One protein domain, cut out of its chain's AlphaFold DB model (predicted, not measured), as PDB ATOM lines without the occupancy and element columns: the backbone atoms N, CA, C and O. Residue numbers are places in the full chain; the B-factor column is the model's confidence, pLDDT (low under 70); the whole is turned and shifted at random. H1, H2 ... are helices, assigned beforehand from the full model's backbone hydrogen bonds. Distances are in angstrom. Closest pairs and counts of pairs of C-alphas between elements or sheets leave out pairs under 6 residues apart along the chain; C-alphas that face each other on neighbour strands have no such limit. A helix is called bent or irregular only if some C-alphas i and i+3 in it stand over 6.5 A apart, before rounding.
ATOM      1  N   LEU A 187      43.868 -37.025  -9.662       93.19
ATOM      2  CA  LEU A 187      43.181 -35.746  -9.476       93.19
ATOM      3  C   LEU A 187      43.723 -34.992  -8.256       93.19
ATOM      4  O   LEU A 187      44.073 -33.819  -8.363       93.19
ATOM      5  N   ALA A 188      43.828 -35.666  -7.106       91.38
ATOM      6  CA  ALA A 188      44.373 -35.064  -5.893       91.38
ATOM      7  C   ALA A 188      45.819 -34.592  -6.103       91.38
ATOM      8  O   ALA A 188      46.150 -33.472  -5.724       91.38
ATOM      9  N   ALA A 189      46.646 -35.402  -6.773       93.69
ATOM     10  CA  ALA A 189      48.028 -35.043  -7.082       93.69
ATOM     11  C   ALA A 189      48.143 -33.842  -8.043       93.69
ATOM     12  O   ALA A 189      49.025 -33.009  -7.850       93.69
ATOM     13  N   GLU A 190      47.272 -33.716  -9.055       95.88
ATOM     14  CA  GLU A 190      47.249 -32.520  -9.914       95.88
ATOM     15  C   GLU A 190      46.870 -31.268  -9.119       95.88
ATOM     16  O   GLU A 190      47.561 -30.252  -9.216       95.88
ATOM     17  N   VAL A 191      45.792 -31.337  -8.333       94.94
ATOM     18  CA  VAL A 191      45.298 -30.198  -7.548       94.94
ATOM     19  C   VAL A 191      46.347 -29.742  -6.531       94.94
ATOM     20  O   VAL A 191      46.648 -28.550  -6.460       94.94
ATOM     21  N   GLU A 192      46.949 -30.678  -5.794       94.38
ATOM     22  CA  GLU A 192      48.014 -30.395  -4.828       94.38
ATOM     23  C   GLU A 192      49.205 -29.698  -5.496       94.38
ATOM     24  O   GLU A 192      49.609 -28.617  -5.070       94.38
ATOM     25  N   THR A 193      49.717 -30.241  -6.602       95.19
ATOM     26  CA  THR A 193      50.871 -29.654  -7.299       95.19
ATOM     27  C   THR A 193      50.560 -28.290  -7.912       95.19
ATOM     28  O   THR A 193      51.414 -27.402  -7.933       95.19
ATOM     29  N   HIS A 194      49.328 -28.066  -8.364       94.88
ATOM     30  CA  HIS A 194      48.889 -26.739  -8.780       94.88
ATOM     31  C   HIS A 194      48.947 -25.715  -7.640       94.88
ATOM     32  O   HIS A 194      49.390 -24.586  -7.871       94.88
ATOM     33  N   TYR A 195      48.546 -26.092  -6.426       93.19
ATOM     34  CA  TYR A 195      48.654 -25.229  -5.249       93.19
ATOM     35  C   TYR A 195      50.103 -24.999  -4.817       93.19
ATOM     36  O   TYR A 195      50.481 -23.862  -4.521       93.19
ATOM     37  N   GLU A 196      50.950 -26.028  -4.869       94.56
ATOM     38  CA  GLU A 196      52.388 -25.883  -4.616       94.56
ATOM     39  C   GLU A 196      53.032 -24.868  -5.568       94.56
ATOM     40  O   GLU A 196      53.783 -23.997  -5.122       94.56
ATOM     41  N   PHE A 197      52.710 -24.920  -6.865       93.38
ATOM     42  CA  PHE A 197      53.237 -23.958  -7.835       93.38
ATOM     43  C   PHE A 197      52.707 -22.539  -7.626       93.38
ATOM     44  O   PHE A 197      53.478 -21.589  -7.773       93.38
ATOM     45  N   ILE A 198      51.442 -22.365  -7.224       91.00
ATOM     46  CA  ILE A 198      50.924 -21.042  -6.835       91.00
ATOM     47  C   ILE A 198      51.717 -20.491  -5.642       91.00
ATOM     48  O   ILE A 198      52.157 -19.342  -5.677       91.00
ATOM     49  N   ALA A 199      51.936 -21.301  -4.601       91.19
ATOM     50  CA  ALA A 199      52.673 -20.877  -3.413       91.19
ATOM     51  C   ALA A 199      54.133 -20.506  -3.738       91.19
ATOM     52  O   ALA A 199      54.637 -19.482  -3.271       91.19
ATOM     53  N   GLN A 200      54.800 -21.299  -4.584       91.88
ATOM     54  CA  GLN A 200      56.159 -21.014  -5.055       91.88
ATOM     55  C   GLN A 200      56.217 -19.726  -5.885       91.88
ATOM     56  O   GLN A 200      57.114 -18.906  -5.676       91.88
ATOM     57  N   LEU A 201      55.250 -19.512  -6.783       91.06
ATOM     58  CA  LEU A 201      55.153 -18.287  -7.574       91.06
ATOM     59  C   LEU A 201      54.953 -17.061  -6.675       91.06
ATOM     60  O   LEU A 201      55.652 -16.066  -6.850       91.06
ATOM     61  N   ALA A 202      54.052 -17.138  -5.691       88.88
ATOM     62  CA  ALA A 202      53.820 -16.063  -4.727       88.88
ATOM     63  C   ALA A 202      55.105 -15.682  -3.980       88.88
ATOM     64  O   ALA A 202      55.456 -14.503  -3.909       88.88
ATOM     65  N   GLN A 203      55.860 -16.678  -3.508       90.62
ATOM     66  CA  GLN A 203      57.145 -16.450  -2.852       90.62
ATOM     67  C   GLN A 203      58.176 -15.808  -3.796       90.62
ATOM     68  O   GLN A 203      58.894 -14.889  -3.398       90.62
ATOM     69  N   GLN A 204      58.267 -16.281  -5.041       90.62
ATOM     70  CA  GLN A 204      59.201 -15.748  -6.031       90.62
ATOM     71  C   GLN A 204      58.875 -14.294  -6.400       90.62
ATOM     72  O   GLN A 204      59.781 -13.465  -6.494       90.62
ATOM     73  N   VAL A 205      57.596 -13.979  -6.604       90.25
ATOM     74  CA  VAL A 205      57.129 -12.637  -6.979       90.25
ATOM     75  C   VAL A 205      57.309 -11.647  -5.826       90.25
ATOM     76  O   VAL A 205      57.768 -10.526  -6.054       90.25
ATOM     77  N   ASP A 206      57.065 -12.068  -4.581       89.88
ATOM     78  CA  ASP A 206      57.353 -11.237  -3.407       89.88
ATOM     79  C   ASP A 206      58.849 -10.899  -3.296       89.88
ATOM     80  O   ASP A 206      59.207  -9.735  -3.111       89.88
ATOM     81  N   GLN A 207      59.741 -11.873  -3.518       91.50
ATOM     82  CA  GLN A 207      61.197 -11.647  -3.526       91.50
ATOM     83  C   GLN A 207      61.654 -10.662  -4.611       91.50
ATOM     84  O   GLN A 207      62.678  -9.995  -4.447       91.50
ATOM     85  N   GLN A 208      60.909 -10.559  -5.712       91.50
ATOM     86  CA  GLN A 208      61.161  -9.599  -6.789       91.50
ATOM     87  C   GLN A 208      60.575  -8.211  -6.498       91.50
ATOM     88  O   GLN A 208      60.802  -7.279  -7.268       91.50
ATOM     89  N   GLY A 209      59.843  -8.047  -5.392       93.31
ATOM     90  CA  GLY A 209      59.170  -6.796  -5.063       93.31
ATOM     91  C   GLY A 209      57.983  -6.495  -5.977       93.31
ATOM     92  O   GLY A 209      57.662  -5.324  -6.160       93.31
ATOM     93  N   ALA A 210      57.337  -7.522  -6.536       94.62
ATOM     94  CA  ALA A 210      56.180  -7.407  -7.425       94.62
ATOM     95  C   ALA A 210      54.901  -7.982  -6.777       94.62
ATOM     96  O   ALA A 210      54.952  -8.499  -5.658       94.62
ATOM     97  N   VAL A 211      53.759  -7.860  -7.461       93.44
ATOM     98  CA  VAL A 211      52.449  -8.442  -7.090       93.44
ATOM     99  C   VAL A 211      51.900  -9.322  -8.217       93.44
ATOM    100  O   VAL A 211      52.201  -9.095  -9.386       93.44
ATOM    101  N   ILE A 212      51.094 -10.332  -7.882       91.44
ATOM    102  CA  ILE A 212      50.506 -11.260  -8.862       91.44
ATOM    103  C   ILE A 212      49.119 -10.752  -9.286       91.44
ATOM    104  O   ILE A 212      48.260 -10.586  -8.421       91.44
ATOM    105  N   PRO A 213      48.857 -10.549 -10.592       90.06
ATOM    106  CA  PRO A 213      47.578 -10.010 -11.051       90.06
ATOM    107  C   PRO A 213      46.440 -11.042 -11.061       90.06
ATOM    108  O   PRO A 213      45.272 -10.672 -11.028       90.06
ATOM    109  N   SER A 214      46.757 -12.338 -11.153       90.44
ATOM    110  CA  SER A 214      45.778 -13.432 -11.165       90.44
ATOM    111  C   SER A 214      46.456 -14.791 -10.960       90.44
ATOM    112  O   SER A 214      47.664 -14.912 -11.153       90.44
ATOM    113  N   LEU A 215      45.683 -15.821 -10.608       91.56
ATOM    114  CA  LEU A 215      46.167 -17.202 -10.525       91.56
ATOM    115  C   LEU A 215      46.320 -17.809 -11.937       91.56
ATOM    116  O   LEU A 215      45.305 -17.964 -12.621       91.56
ATOM    117  N   PRO A 216      47.534 -18.203 -12.379       89.19
ATOM    118  CA  PRO A 216      47.762 -18.668 -13.756       89.19
ATOM    119  C   PRO A 216      46.925 -19.895 -14.134       89.19
ATOM    120  O   PRO A 216      46.384 -19.997 -15.228       89.19
ATOM    121  N   ASN A 217      46.768 -20.822 -13.196       90.44
ATOM    122  CA  ASN A 217      46.073 -22.095 -13.366       90.44
ATOM    123  C   ASN A 217      44.578 -22.055 -13.026       90.44
ATOM    124  O   ASN A 217      43.942 -23.111 -12.994       90.44
ATOM    125  N   VAL A 218      43.993 -20.874 -12.789       93.06
ATOM    126  CA  VAL A 218      42.583 -20.775 -12.379       93.06
ATOM    127  C   VAL A 218      41.640 -21.412 -13.395       93.06
ATOM    128  O   VAL A 218      40.662 -22.044 -13.006       93.06
ATOM    129  N   TYR A 219      41.940 -21.304 -14.693       92.44
ATOM    130  CA  TYR A 219      41.123 -21.928 -15.730       92.44
ATOM    131  C   TYR A 219      41.055 -23.449 -15.534       92.44
ATOM    132  O   TYR A 219      39.965 -24.017 -15.474       92.44
ATOM    133  N   ARG A 220      42.216 -24.096 -15.358       94.56
ATOM    134  CA  ARG A 220      42.312 -25.544 -15.138       94.56
ATOM    135  C   ARG A 220      41.616 -25.963 -13.847       94.56
ATOM    136  O   ARG A 220      40.849 -26.921 -13.852       94.56
ATOM    137  N   LEU A 221      41.842 -25.231 -12.759       95.56
ATOM    138  CA  LEU A 221      41.221 -25.526 -11.467       95.56
ATOM    139  C   LEU A 221      39.693 -25.369 -11.524       95.56
ATOM    140  O   LEU A 221      38.985 -26.255 -11.058       95.56
ATOM    141  N   ASN A 222      39.165 -24.326 -12.169       95.12
ATOM    142  CA  ASN A 222      37.719 -24.164 -12.367       95.12
ATOM    143  C   ASN A 222      37.123 -25.298 -13.210       95.12
ATOM    144  O   ASN A 222      36.051 -25.807 -12.901       95.12
ATOM    145  N   LEU A 223      37.831 -25.731 -14.255       94.88
ATOM    146  CA  LEU A 223      37.404 -26.858 -15.077       94.88
ATOM    147  C   LEU A 223      37.312 -28.148 -14.253       94.88
ATOM    148  O   LEU A 223      36.311 -28.859 -14.333       94.88
ATOM    149  N   LEU A 224      38.328 -28.439 -13.437       95.19
ATOM    150  CA  LEU A 224      38.316 -29.595 -12.540       95.19
ATOM    151  C   LEU A 224      37.215 -29.480 -11.483       95.19
ATOM    152  O   LEU A 224      36.521 -30.460 -11.227       95.19
ATOM    153  N   ARG A 225      37.010 -28.284 -10.921       95.00
ATOM    154  CA  ARG A 225      35.936 -27.993  -9.965       95.00
ATOM    155  C   ARG A 225      34.565 -28.353 -10.534       95.00
ATOM    156  O   ARG A 225      33.769 -28.987  -9.848       95.00
ATOM    157  N   ASP A 226      34.309 -27.953 -11.777       93.44
ATOM    158  CA  ASP A 226      33.001 -28.106 -12.417       93.44
ATOM    159  C   ASP A 226      32.751 -29.537 -12.909       93.44
ATOM    160  O   ASP A 226      31.611 -29.999 -12.915       93.44
ATOM    161  N   ARG A 227      33.806 -30.250 -13.327       92.88
ATOM    162  CA  ARG A 227      33.683 -31.581 -13.943       92.88
ATOM    163  C   ARG A 227      33.911 -32.742 -12.975       92.88
ATOM    164  O   ARG A 227      33.424 -33.840 -13.236       92.88
ATOM    165  N   CYS A 228      34.645 -32.535 -11.882       91.69
ATOM    166  CA  CYS A 228      35.000 -33.581 -10.921       91.69
ATOM    167  C   CYS A 228      34.237 -33.389  -9.603       91.69
ATOM    168  O   CYS A 228      34.742 -32.781  -8.660       91.69
ATOM    169  N   GLU A 229      33.029 -33.955  -9.535       86.44
ATOM    170  CA  GLU A 229      32.049 -33.760  -8.451       86.44
ATOM    171  C   GLU A 229      32.647 -33.853  -7.035       86.44
ATOM    172  O   GLU A 229      32.457 -32.955  -6.217       86.44
ATOM    173  N   ALA A 230      33.444 -34.890  -6.760       82.69
ATOM    174  CA  ALA A 230      34.031 -35.122  -5.437       82.69
ATOM    175  C   ALA A 230      35.110 -34.096  -5.028       82.69
ATOM    176  O   ALA A 230      35.413 -33.969  -3.842       82.69
ATOM    177  N   ALA A 231      35.695 -33.371  -5.986       88.06
ATOM    178  CA  ALA A 231      36.753 -32.388  -5.747       88.06
ATOM    179  C   ALA A 231      36.278 -30.935  -5.890       88.06
ATOM    180  O   ALA A 231      37.024 -30.023  -5.534       88.06
ATOM    181  N   GLY A 232      35.043 -30.707  -6.354       90.88
ATOM    182  CA  GLY A 232      34.499 -29.375  -6.612       90.88
ATOM    183  C   GLY A 232      34.659 -28.416  -5.434       90.88
ATOM    184  O   GLY A 232      35.348 -27.402  -5.537       90.88
ATOM    185  N   ARG A 233      34.065 -28.747  -4.286       91.19
ATOM    186  CA  ARG A 233      34.133 -27.898  -3.085       91.19
ATOM    187  C   ARG A 233      35.568 -27.642  -2.594       91.19
ATOM    188  O   ARG A 233      35.907 -26.470  -2.434       91.19
ATOM    189  N   PRO A 234      36.428 -28.666  -2.410       90.81
ATOM    190  CA  PRO A 234      37.833 -28.448  -2.057       90.81
ATOM    191  C   PRO A 234      38.588 -27.523  -3.018       90.81
ATOM    192  O   PRO A 234      39.407 -26.717  -2.577       90.81
ATOM    193  N   ILE A 235      38.321 -27.617  -4.324       94.31
ATOM    194  CA  ILE A 235      38.975 -26.752  -5.308       94.31
ATOM    195  C   ILE A 235      38.477 -25.310  -5.178       94.31
ATOM    196  O   ILE A 235      39.289 -24.392  -5.109       94.31
ATOM    197  N   ALA A 236      37.161 -25.102  -5.107       94.94
ATOM    198  CA  ALA A 236      36.581 -23.765  -4.974       94.94
ATOM    199  C   ALA A 236      37.095 -23.035  -3.720       94.94
ATOM    200  O   ALA A 236      37.490 -21.874  -3.801       94.94
ATOM    201  N   GLU A 237      37.158 -23.736  -2.584       93.75
ATOM    202  CA  GLU A 237      37.705 -23.212  -1.329       93.75
ATOM    203  C   GLU A 237      39.187 -22.833  -1.461       93.75
ATOM    204  O   GLU A 237      39.561 -21.706  -1.143       93.75
ATOM    205  N   GLY A 238      40.026 -23.738  -1.981       93.56
ATOM    206  CA  GLY A 238      41.459 -23.475  -2.131       93.56
ATOM    207  C   GLY A 238      41.746 -22.309  -3.080       93.56
ATOM    208  O   GLY A 238      42.553 -21.435  -2.768       93.56
ATOM    209  N   VAL A 239      41.041 -22.237  -4.212       95.81
ATOM    210  CA  VAL A 239      41.163 -21.115  -5.156       95.81
ATOM    211  C   VAL A 239      40.698 -19.801  -4.514       95.81
ATOM    212  O   VAL A 239      41.348 -18.772  -4.707       95.81
ATOM    213  N   ALA A 240      39.612 -19.816  -3.732       96.81
ATOM    214  CA  ALA A 240      39.137 -18.634  -3.013       96.81
ATOM    215  C   ALA A 240      40.167 -18.125  -1.989       96.81
ATOM    216  O   ALA A 240      40.435 -16.922  -1.947       96.81
ATOM    217  N   GLU A 241      40.782 -19.030  -1.219       95.62
ATOM    218  CA  GLU A 241      41.827 -18.694  -0.245       95.62
ATOM    219  C   GLU A 241      43.030 -18.025  -0.926       95.62
ATOM    220  O   GLU A 241      43.488 -16.965  -0.496       95.62
ATOM    221  N   TYR A 242      43.513 -18.579  -2.041       94.94
ATOM    222  CA  TYR A 242      44.624 -17.966  -2.771       94.94
ATOM    223  C   TYR A 242      44.267 -16.588  -3.331       94.94
ATOM    224  O   TYR A 242      45.081 -15.667  -3.244       94.94
ATOM    225  N   TYR A 243      43.058 -16.402  -3.867       96.94
ATOM    226  CA  TYR A 243      42.639 -15.083  -4.342       96.94
ATOM    227  C   TYR A 243      42.577 -14.047  -3.222       96.94
ATOM    228  O   TYR A 243      43.046 -12.926  -3.425       96.94
ATOM    229  N   VAL A 244      42.047 -14.395  -2.045       96.81
ATOM    230  CA  VAL A 244      41.983 -13.436  -0.933       96.81
ATOM    231  C   VAL A 244      43.373 -13.129  -0.368       96.81
ATOM    232  O   VAL A 244      43.650 -11.976  -0.052       96.81
ATOM    233  N   GLN A 245      44.291 -14.102  -0.338       94.81
ATOM    234  CA  GLN A 245      45.693 -13.856   0.023       94.81
ATOM    235  C   GLN A 245      46.384 -12.900  -0.957       94.81
ATOM    236  O   GLN A 245      47.100 -11.993  -0.531       94.81
ATOM    237  N   LEU A 246      46.159 -13.069  -2.264       94.62
ATOM    238  CA  LEU A 246      46.677 -12.138  -3.267       94.62
ATOM    239  C   LEU A 246      46.059 -10.743  -3.117       94.62
ATOM    240  O   LEU A 246      46.770  -9.752  -3.273       94.62
ATOM    241  N   ALA A 247      44.765 -10.660  -2.797       96.12
ATOM    242  CA  ALA A 247      44.074  -9.395  -2.568       96.12
ATOM    243  C   ALA A 247      44.662  -8.640  -1.364       96.12
ATOM    244  O   ALA A 247      45.035  -7.475  -1.505       96.12
ATOM    245  N   ASP A 248      44.828  -9.318  -0.222       95.00
ATOM    246  CA  ASP A 248      45.467  -8.764   0.982       95.00
ATOM    247  C   ASP A 248      46.888  -8.262   0.670       95.00
ATOM    248  O   ASP A 248      47.290  -7.165   1.069       95.00
ATOM    249  N   PHE A 249      47.657  -9.051  -0.084       93.62
ATOM    250  CA  PHE A 249      49.023  -8.699  -0.464       93.62
ATOM    251  C   PHE A 249      49.077  -7.482  -1.396       93.62
ATOM    252  O   PHE A 249      49.872  -6.566  -1.172       93.62
ATOM    253  N   ALA A 250      48.218  -7.433  -2.416       94.19
ATOM    254  CA  ALA A 250      48.115  -6.288  -3.316       94.19
ATOM    255  C   ALA A 250      47.683  -5.017  -2.562       94.19
ATOM    256  O   ALA A 250      48.198  -3.936  -2.846       94.19
ATOM    257  N   GLN A 251      46.794  -5.138  -1.568       94.56
ATOM    258  CA  GLN A 251      46.360  -4.016  -0.734       94.56
ATOM    259  C   GLN A 251      47.504  -3.487   0.144       94.56
ATOM    260  O   GLN A 251      47.747  -2.279   0.197       94.56
ATOM    261  N   ALA A 252      48.245  -4.387   0.796       93.25
ATOM    262  CA  ALA A 252      49.380  -4.030   1.646       93.25
ATOM    263  C   ALA A 252      50.541  -3.394   0.860       93.25
ATOM    264  O   ALA A 252      51.314  -2.607   1.416       93.25
ATOM    265  N   TYR A 253      50.671  -3.723  -0.428       91.94
ATOM    266  CA  TYR A 253      51.781  -3.310  -1.283       91.94
ATOM    267  C   TYR A 253      51.331  -2.660  -2.599       91.94
ATOM    268  O   TYR A 253      51.902  -2.937  -3.655       91.94
ATOM    269  N   SER A 254      50.375  -1.731  -2.538       87.50
ATOM    270  CA  SER A 254      49.772  -1.068  -3.711       87.50
ATOM    271  C   SER A 254      50.747  -0.331  -4.646       87.50
ATOM    272  O   SER A 254      50.411  -0.044  -5.788       87.50
ATOM    273  N   GLY A 255      51.969  -0.031  -4.193       89.69
ATOM    274  CA  GLY A 255      53.014   0.591  -5.015       89.69
ATOM    275  C   GLY A 255      53.915  -0.382  -5.785       89.69
ATOM    276  O   GLY A 255      54.826   0.071  -6.481       89.69
ATOM    277  N   ARG A 256      53.740  -1.701  -5.626       94.75
ATOM    278  CA  ARG A 256      54.563  -2.704  -6.316       94.75
ATOM    279  C   ARG A 256      54.075  -2.922  -7.757       94.75
ATOM    280  O   ARG A 256      52.869  -2.942  -7.990       94.75
ATOM    281  N   PRO A 257      54.990  -3.102  -8.727       96.06
ATOM    282  CA  PRO A 257      54.619  -3.402 -10.103       96.06
ATOM    283  C   PRO A 257      54.145  -4.853 -10.263       96.06
ATOM    284  O   PRO A 257      54.319  -5.696  -9.378       96.06
ATOM    285  N   LEU A 258      53.600  -5.154 -11.436       94.06
ATOM    286  CA  LEU A 258      53.399  -6.521 -11.910       94.06
ATOM    287  C   LEU A 258      54.754  -7.204 -12.204       94.06
ATOM    288  O   LEU A 258      55.782  -6.522 -12.286       94.06
ATOM    289  N   PRO A 259      54.799  -8.539 -12.396       90.25
ATOM    290  CA  PRO A 259      56.055  -9.264 -12.617       90.25
ATOM    291  C   PRO A 259      56.794  -8.858 -13.904       90.25
ATOM    292  O   PRO A 259      57.999  -9.064 -14.015       90.25
ATOM    293  N   ASP A 260      56.095  -8.251 -14.868       90.00
ATOM    294  CA  ASP A 260      56.675  -7.688 -16.096       90.00
ATOM    295  C   ASP A 260      57.217  -6.251 -15.919       90.00
ATOM    296  O   ASP A 260      57.756  -5.663 -16.860       90.00
ATOM    297  N   GLY A 261      57.091  -5.680 -14.717       92.25
ATOM    298  CA  GLY A 261      57.508  -4.321 -14.373       92.25
ATOM    299  C   GLY A 261      56.479  -3.235 -14.696       92.25
ATOM    300  O   GLY A 261      56.732  -2.064 -14.400       92.25
ATOM    301  N   SER A 262      55.332  -3.582 -15.286       94.81
ATOM    302  CA  SER A 262      54.257  -2.623 -15.536       94.81
ATOM    303  C   SER A 262      53.556  -2.207 -14.231       94.81
ATOM    304  O   SER A 262      53.586  -2.947 -13.241       94.81
ATOM    305  N   PRO A 263      52.944  -1.009 -14.173       95.00
ATOM    306  CA  PRO A 263      52.169  -0.598 -13.007       95.00
ATOM    307  C   PRO A 263      50.999  -1.554 -12.758       95.00
ATOM    308  O   PRO A 263      50.265  -1.889 -13.689       95.00
ATOM    309  N   ALA A 264      50.805  -1.957 -11.503       94.19
ATOM    310  CA  ALA A 264      49.599  -2.671 -11.110       94.19
ATOM    311  C   ALA A 264      48.370  -1.743 -11.236       94.19
ATOM    312  O   ALA A 264      48.491  -0.549 -10.952       94.19
ATOM    313  N   PRO A 265      47.199  -2.255 -11.657       93.88
ATOM    314  CA  PRO A 265      45.954  -1.493 -11.608       93.88
ATOM    315  C   PRO A 265      45.624  -1.047 -10.177       93.88
ATOM    316  O   PRO A 265      45.770  -1.835  -9.243       93.88
ATOM    317  N   ASP A 266      45.131   0.183 -10.013       91.69
ATOM    318  CA  ASP A 266      44.778   0.737  -8.694       91.69
ATOM    319  C   ASP A 266      43.683  -0.085  -7.983       91.69
ATOM    320  O   ASP A 266      43.644  -0.153  -6.756       91.69
ATOM    321  N   ASP A 267      42.814  -0.746  -8.750       95.06
ATOM    322  CA  ASP A 267      41.712  -1.586  -8.275       95.06
ATOM    323  C   ASP A 267      42.076  -3.082  -8.184       95.06
ATOM    324  O   ASP A 267      41.205  -3.919  -7.937       95.06
ATOM    325  N   LEU A 268      43.354  -3.451  -8.355       95.88
ATOM    326  CA  LEU A 268      43.798  -4.849  -8.318       95.88
ATOM    327  C   LEU A 268      43.362  -5.601  -7.037       95.88
ATOM    328  O   LEU A 268      42.849  -6.717  -7.174       95.88
ATOM    329  N   PRO A 269      43.487  -5.038  -5.814       96.44
ATOM    330  CA  PRO A 269      43.011  -5.713  -4.604       96.44
ATOM    331  C   PRO A 269      41.514  -6.035  -4.657       96.44
ATOM    332  O   PRO A 269      41.095  -7.128  -4.279       96.44
ATOM    333  N   GLU A 270      40.697  -5.120  -5.187       97.12
ATOM    334  CA  GLU A 270      39.260  -5.345  -5.332       97.12
ATOM    335  C   GLU A 270      38.945  -6.425  -6.365       97.12
ATOM    336  O   GLU A 270      38.033  -7.228  -6.155       97.12
ATOM    337  N   GLN A 271      39.657  -6.432  -7.498       97.25
ATOM    338  CA  GLN A 271      39.466  -7.439  -8.542       97.25
ATOM    339  C   GLN A 271      39.755  -8.844  -7.995       97.25
ATOM    340  O   GLN A 271      38.961  -9.764  -8.206       97.25
ATOM    341  N   LEU A 272      40.837  -8.994  -7.226       97.38
ATOM    342  CA  LEU A 272      41.214 -10.252  -6.578       97.38
ATOM    343  C   LEU A 272      40.212 -10.656  -5.481       97.38
ATOM    344  O   LEU A 272      39.791 -11.812  -5.435       97.38
ATOM    345  N   ALA A 273      39.747  -9.713  -4.655       97.69
ATOM    346  CA  ALA A 273      38.720  -9.976  -3.643       97.69
ATOM    347  C   ALA A 273      37.378 -10.408  -4.270       97.69
ATOM    348  O   ALA A 273      36.745 -11.356  -3.801       97.69
ATOM    349  N   LYS A 274      36.957  -9.771  -5.373       97.88
ATOM    350  CA  LYS A 274      35.772 -10.178  -6.154       97.88
ATOM    351  C   LYS A 274      35.946 -11.578  -6.748       97.88
ATOM    352  O   LYS A 274      34.992 -12.354  -6.750       97.88
ATOM    353  N   ALA A 275      37.148 -11.923  -7.212       97.44
ATOM    354  CA  ALA A 275      37.448 -13.269  -7.697       97.44
ATOM    355  C   ALA A 275      37.343 -14.321  -6.578       97.44
ATOM    356  O   ALA A 275      36.751 -15.374  -6.809       97.44
ATOM    357  N   ALA A 276      37.816 -14.020  -5.362       97.44
ATOM    358  CA  ALA A 276      37.638 -14.894  -4.199       97.44
ATOM    359  C   ALA A 276      36.150 -15.128  -3.884       97.44
ATOM    360  O   ALA A 276      35.717 -16.271  -3.760       97.44
ATOM    361  N   LEU A 277      35.346 -14.059  -3.824       97.94
ATOM    362  CA  LEU A 277      33.904 -14.165  -3.564       97.94
ATOM    363  C   LEU A 277      33.174 -14.976  -4.640       97.94
ATOM    364  O   LEU A 277      32.345 -15.812  -4.304       97.94
ATOM    365  N   SER A 278      33.534 -14.802  -5.915       97.12
ATOM    366  CA  SER A 278      32.976 -15.594  -7.021       97.12
ATOM    367  C   SER A 278      33.212 -17.101  -6.840       97.12
ATOM    368  O   SER A 278      32.339 -17.916  -7.139       97.12
ATOM    369  N   GLN A 279      34.369 -17.492  -6.298       97.00
ATOM    370  CA  GLN A 279      34.662 -18.895  -5.988       97.00
ATOM    371  C   GLN A 279      33.852 -19.413  -4.797       97.00
ATOM    372  O   GLN A 279      33.397 -20.556  -4.832       97.00
ATOM    373  N   LEU A 280      33.615 -18.584  -3.777       95.94
ATOM    374  CA  LEU A 280      32.745 -18.946  -2.653       95.94
ATOM    375  C   LEU A 280      31.275 -19.071  -3.070       95.94
ATOM    376  O   LEU A 280      30.581 -19.982  -2.625       95.94
ATOM    377  N   ASP A 281      30.804 -18.207  -3.963       95.38
ATOM    378  CA  ASP A 281      29.449 -18.312  -4.503       95.38
ATOM    379  C   ASP A 281      29.303 -19.590  -5.352       95.38
ATOM    380  O   ASP A 281      28.285 -20.278  -5.274       95.38
ATOM    381  N   ALA A 282      30.344 -19.981  -6.102       92.81
ATOM    382  CA  ALA A 282      30.378 -21.279  -6.776       92.81
ATOM    383  C   ALA A 282      30.374 -22.447  -5.771       92.81
ATOM    384  O   ALA A 282      29.587 -23.380  -5.939       92.81
ATOM    385  N   TYR A 283      31.187 -22.380  -4.709       92.69
ATOM    386  CA  TYR A 283      31.255 -23.383  -3.637       92.69
ATOM    387  C   TYR A 283      29.871 -23.720  -3.060       92.69
ATOM    388  O   TYR A 283      29.542 -24.897  -2.899       92.69
ATOM    389  N   GLU A 284      29.033 -22.708  -2.816       89.81
ATOM    390  CA  GLU A 284      27.682 -22.872  -2.257       89.81
ATOM    391  C   GLU A 284      26.723 -23.637  -3.183       89.81
ATOM    392  O   GLU A 284      25.771 -24.262  -2.714       89.81
ATOM    393  N   THR A 285      26.979 -23.625  -4.493       90.06
ATOM    394  CA  THR A 285      26.158 -24.333  -5.491       90.06
ATOM    395  C   THR A 285      26.616 -25.765  -5.763       90.06
ATOM    396  O   THR A 285      25.880 -26.537  -6.380       90.06
ATOM    397  N   LEU A 286      27.818 -26.135  -5.311       89.31
ATOM    398  CA  LEU A 286      28.398 -27.452  -5.558       89.31
ATOM    399  C   LEU A 286      27.843 -28.505  -4.581       89.31
ATOM    400  O   LEU A 286      27.571 -28.180  -3.416       89.31
ATOM    401  N   PRO A 287      27.723 -29.777  -5.012       84.88
ATOM    402  CA  PRO A 287      27.262 -30.871  -4.160       84.88
ATOM    403  C   PRO A 287      28.048 -30.977  -2.849       84.88
ATOM    404  O   PRO A 287      29.267 -30.799  -2.817       84.88
ATOM    405  N   GLU A 288      27.341 -31.267  -1.755       77.31
ATOM    406  CA  GLU A 288      27.973 -31.557  -0.468       77.31
ATOM    407  C   GLU A 288      28.769 -32.856  -0.555       77.31
ATOM    408  O   GLU A 288      28.231 -33.914  -0.876       77.31
ATOM    409  N   VAL A 289      30.055 -32.779  -0.220       67.31
ATOM    410  CA  VAL A 289      30.901 -33.957  -0.029       67.31
ATOM    411  C   VAL A 289      30.983 -34.211   1.477       67.31
ATOM    412  O   VAL A 289      31.270 -33.264   2.214       67.31
ATOM    413  N   PRO A 290      30.744 -35.442   1.971       56.50
ATOM    414  CA  PRO A 290      30.889 -35.751   3.388       56.50
ATOM    415  C   PRO A 290      32.322 -35.452   3.846       56.50
ATOM    416  O   PRO A 290      33.255 -36.179   3.507       56.50
ATOM    417  N   ARG A 291      32.510 -34.368   4.601       56.19
ATOM    418  CA  ARG A 291      33.776 -34.054   5.271       56.19
ATOM    419  C   ARG A 291      33.749 -34.665   6.668       56.19
ATOM    420  O   ARG A 291      32.749 -34.536   7.370       56.19
ATOM    421  N   SER A 292      34.848 -35.298   7.082       52.56
ATOM    422  CA  SER A 292      35.049 -35.678   8.488       52.56
ATOM    423  C   SER A 292      35.007 -34.460   9.417       52.56
ATOM    424  O   SER A 292      34.611 -34.602  10.568       52.56
ATOM    425  N   ASP A 293      35.335 -33.275   8.883       52.94
ATOM    426  CA  ASP A 293      35.566 -32.033   9.626       52.94
ATOM    427  C   ASP A 293      34.771 -30.852   9.029       52.94
ATOM    428  O   ASP A 293      35.325 -29.820   8.653       52.94
ATOM    429  N   ALA A 294      33.453 -31.016   8.882       59.22
ATOM    430  CA  ALA A 294      32.577 -30.000   8.284       59.22
ATOM    431  C   ALA A 294      32.633 -28.630   9.002       59.22
ATOM    432  O   ALA A 294      32.611 -27.602   8.335       59.22
ATOM    433  N   GLU A 295      32.793 -28.604  10.331       59.78
ATOM    434  CA  GLU A 295      32.888 -27.352  11.106       59.78
ATOM    435  C   GLU A 295      34.138 -26.527  10.752       59.78
ATOM    436  O   GLU A 295      34.066 -25.306  10.646       59.78
ATOM    437  N   GLN A 296      35.281 -27.178  10.504       60.38
ATOM    438  CA  GLN A 296      36.527 -26.481  10.167       60.38
ATOM    439  C   GLN A 296      36.472 -25.852   8.766       60.38
ATOM    440  O   GLN A 296      37.054 -24.795   8.534       60.38
ATOM    441  N   ALA A 297      35.754 -26.490   7.842       63.53
ATOM    442  CA  ALA A 297      35.508 -25.937   6.518       63.53
ATOM    443  C   ALA A 297      34.641 -24.670   6.570       63.53
ATOM    444  O   ALA A 297      34.935 -23.697   5.878       63.53
ATOM    445  N   ASP A 298      33.596 -24.666   7.397       71.19
ATOM    446  CA  ASP A 298      32.674 -23.531   7.500       71.19
ATOM    447  C   ASP A 298      33.359 -22.289   8.099       71.19
ATOM    448  O   ASP A 298      33.153 -21.174   7.608       71.19
ATOM    449  N   ASP A 299      34.241 -22.476   9.086       80.00
ATOM    450  CA  ASP A 299      35.047 -21.393   9.662       80.00
ATOM    451  C   ASP A 299      36.018 -20.781   8.635       80.00
ATOM    452  O   ASP A 299      36.133 -19.553   8.546       80.00
ATOM    453  N   THR A 300      36.677 -21.608   7.811       87.12
ATOM    454  CA  THR A 300      37.570 -21.132   6.739       87.12
ATOM    455  C   THR A 300      36.805 -20.324   5.688       87.12
ATOM    456  O   THR A 300      37.220 -19.221   5.330       87.12
ATOM    457  N   ILE A 301      35.649 -20.812   5.226       92.31
ATOM    458  CA  ILE A 301      34.825 -20.105   4.229       92.31
ATOM    459  C   ILE A 301      34.342 -18.752   4.773       92.31
ATOM    460  O   ILE A 301      34.389 -17.738   4.063       92.31
ATOM    461  N   ALA A 302      33.906 -18.708   6.035       92.75
ATOM    462  CA  ALA A 302      33.491 -17.471   6.688       92.75
ATOM    463  C   ALA A 302      34.646 -16.462   6.805       92.75
ATOM    464  O   ALA A 302      34.438 -15.262   6.583       92.75
ATOM    465  N   ASP A 303      35.861 -16.930   7.106       95.38
ATOM    466  CA  ASP A 303      37.051 -16.081   7.175       95.38
ATOM    467  C   ASP A 303      37.429 -15.484   5.814       95.38
ATOM    468  O   ASP A 303      37.587 -14.260   5.712       95.38
ATOM    469  N   ILE A 304      37.480 -16.305   4.758       96.69
ATOM    470  CA  ILE A 304      37.751 -15.852   3.383       96.69
ATOM    471  C   ILE A 304      36.741 -14.771   2.985       96.69
ATOM    472  O   ILE A 304      37.120 -13.687   2.529       96.69
ATOM    473  N   ARG A 305      35.444 -15.027   3.213       96.94
ATOM    474  CA  ARG A 305      34.364 -14.087   2.879       96.94
ATOM    475  C   ARG A 305      34.507 -12.776   3.658       96.94
ATOM    476  O   ARG A 305      34.298 -11.699   3.098       96.94
ATOM    477  N   ARG A 306      34.869 -12.837   4.942       97.50
ATOM    478  CA  ARG A 306      35.105 -11.657   5.789       97.50
ATOM    479  C   ARG A 306      36.285 -10.822   5.286       97.50
ATOM    480  O   ARG A 306      36.149  -9.600   5.182       97.50
ATOM    481  N   ARG A 307      37.418 -11.458   4.976       97.50
ATOM    482  CA  ARG A 307      38.626 -10.791   4.461       97.50
ATOM    483  C   ARG A 307      38.342 -10.097   3.130       97.50
ATOM    484  O   ARG A 307      38.513  -8.886   3.035       97.50
ATOM    485  N   ALA A 308      37.756 -10.811   2.168       96.88
ATOM    486  CA  ALA A 308      37.405 -10.240   0.867       96.88
ATOM    487  C   ALA A 308      36.435  -9.044   0.982       96.88
ATOM    488  O   ALA A 308      36.645  -8.014   0.344       96.88
ATOM    489  N   ASN A 309      35.407  -9.130   1.835       97.38
ATOM    490  CA  ASN A 309      34.476  -8.015   2.049       97.38
ATOM    491  C   ASN A 309      35.121  -6.803   2.735       97.38
ATOM    492  O   ASN A 309      34.726  -5.674   2.454       97.38
ATOM    493  N   THR A 310      36.102  -7.020   3.618       97.38
ATOM    494  CA  THR A 310      36.861  -5.923   4.242       97.38
ATOM    495  C   THR A 310      37.601  -5.111   3.181       97.38
ATOM    496  O   THR A 310      37.438  -3.896   3.133       97.38
ATOM    497  N   ILE A 311      38.311  -5.786   2.268       96.00
ATOM    498  CA  ILE A 311      39.038  -5.137   1.163       96.00
ATOM    499  C   ILE A 311      38.086  -4.299   0.300       96.00
ATOM    500  O   ILE A 311      38.385  -3.155  -0.033       96.00
ATOM    501  N   LEU A 312      36.909  -4.840  -0.032       95.31
ATOM    502  CA  LEU A 312      35.915  -4.127  -0.839       95.31
ATOM    503  C   LEU A 312      35.302  -2.919  -0.122       95.31
ATOM    504  O   LEU A 312      34.948  -1.943  -0.778       95.31
ATOM    505  N   ALA A 313      35.158  -2.974   1.202       93.38
ATOM    506  CA  ALA A 313      34.620  -1.868   1.988       93.38
ATOM    507  C   ALA A 313      35.617  -0.711   2.140       93.38
ATOM    508  O   ALA A 313      35.196   0.436   2.235       93.38
ATOM    509  N   GLU A 314      36.919  -0.999   2.164       88.19
ATOM    510  CA  GLU A 314      37.974   0.013   2.305       88.19
ATOM    511  C   GLU A 314      38.279   0.766   1.003       88.19
ATOM    512  O   GLU A 314      38.933   1.809   1.037       88.19
ATOM    513  N   ALA A 315      37.799   0.259  -0.134       77.75
ATOM    514  CA  ALA A 315      37.976   0.883  -1.439       77.75
ATOM    515  C   ALA A 315      36.847   1.861  -1.843       77.75
ATOM    516  O   ALA A 315      37.016   2.628  -2.793       77.75
ATOM    517  N   GLY A 316      35.704   1.837  -1.141       54.75
ATOM    518  CA  GLY A 316      34.532   2.699  -1.383       54.75
ATOM    519  C   GLY A 316      34.488   3.954  -0.518       54.75
ATOM    520  O   GLY A 316      33.957   4.974  -1.017       54.75
TER     521      GLY A 316
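This is residues 187 to 316 of the 316 residues of an uncharacterized protein of Henriciella sp. JN25 (UniProt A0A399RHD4). A bundle of five helices has H3 as its core; H4 and H5 pack on one side of it, while short H2 packs on another part of it and H1 stands more loosely near H2 and H3. The bundle is up and down, each helix running against the one before it. The printed part has 130 residues with five named helices, H1 to H5 in chain order, and no named strand; the class is all helix. It is compact, with a radius of gyration of the C-alphas of 14.9 A and spans of 43 by 32 by 21 A.

H1, residues 187 to 207, is close but not clearly touching H2, residues 218 to 227; their closest C-alphas, Val 191 and Leu 221, are 7.3 A apart. H2 forms a helical hairpin with H3, residues 229 to 252, the hub, which touches it with residues 231 to 239 alone; the closest C-alphas, Arg 225 and Gly 232, are 3.9 A apart. H3 and H4, residues 268 to 285, touch as a hairpin at a shallow tilt of 19 degrees, opposite ways, with C-alphas 240 and 276 closest at 4.2 A. H5, residues 294 to 314, touches H4, C-alphas 273 and 308 being closest at 4.7 A; this hairpin's tilt of 33 degrees is only just short of steep. H1 and H5 are apart. Every O i to N i+4 pair is within hydrogen-bond range in H1, H2 and H5, against 18 of 20 in H3 and 13 of 14 in H4.

H1 begins at C-alpha 187, (43.181, -35.746, -9.476), and is 30.7 A long; H2 is 14.1 A. H3 is 35.9 A and irregular, C-alphas 230 and 233 being 7.6 A apart. H4 is 26.4 A; H5 is 31.1 A and ends at C-alpha 314, (37.974, 0.013, 2.305).

The C-alphas farthest apart, Ser 262 and Ser 292, are 45.2 A apart. The printed part has no cut. The link from H3 to H4 is long. Confidence is under 70 at residues 289 to 297 and residue 316.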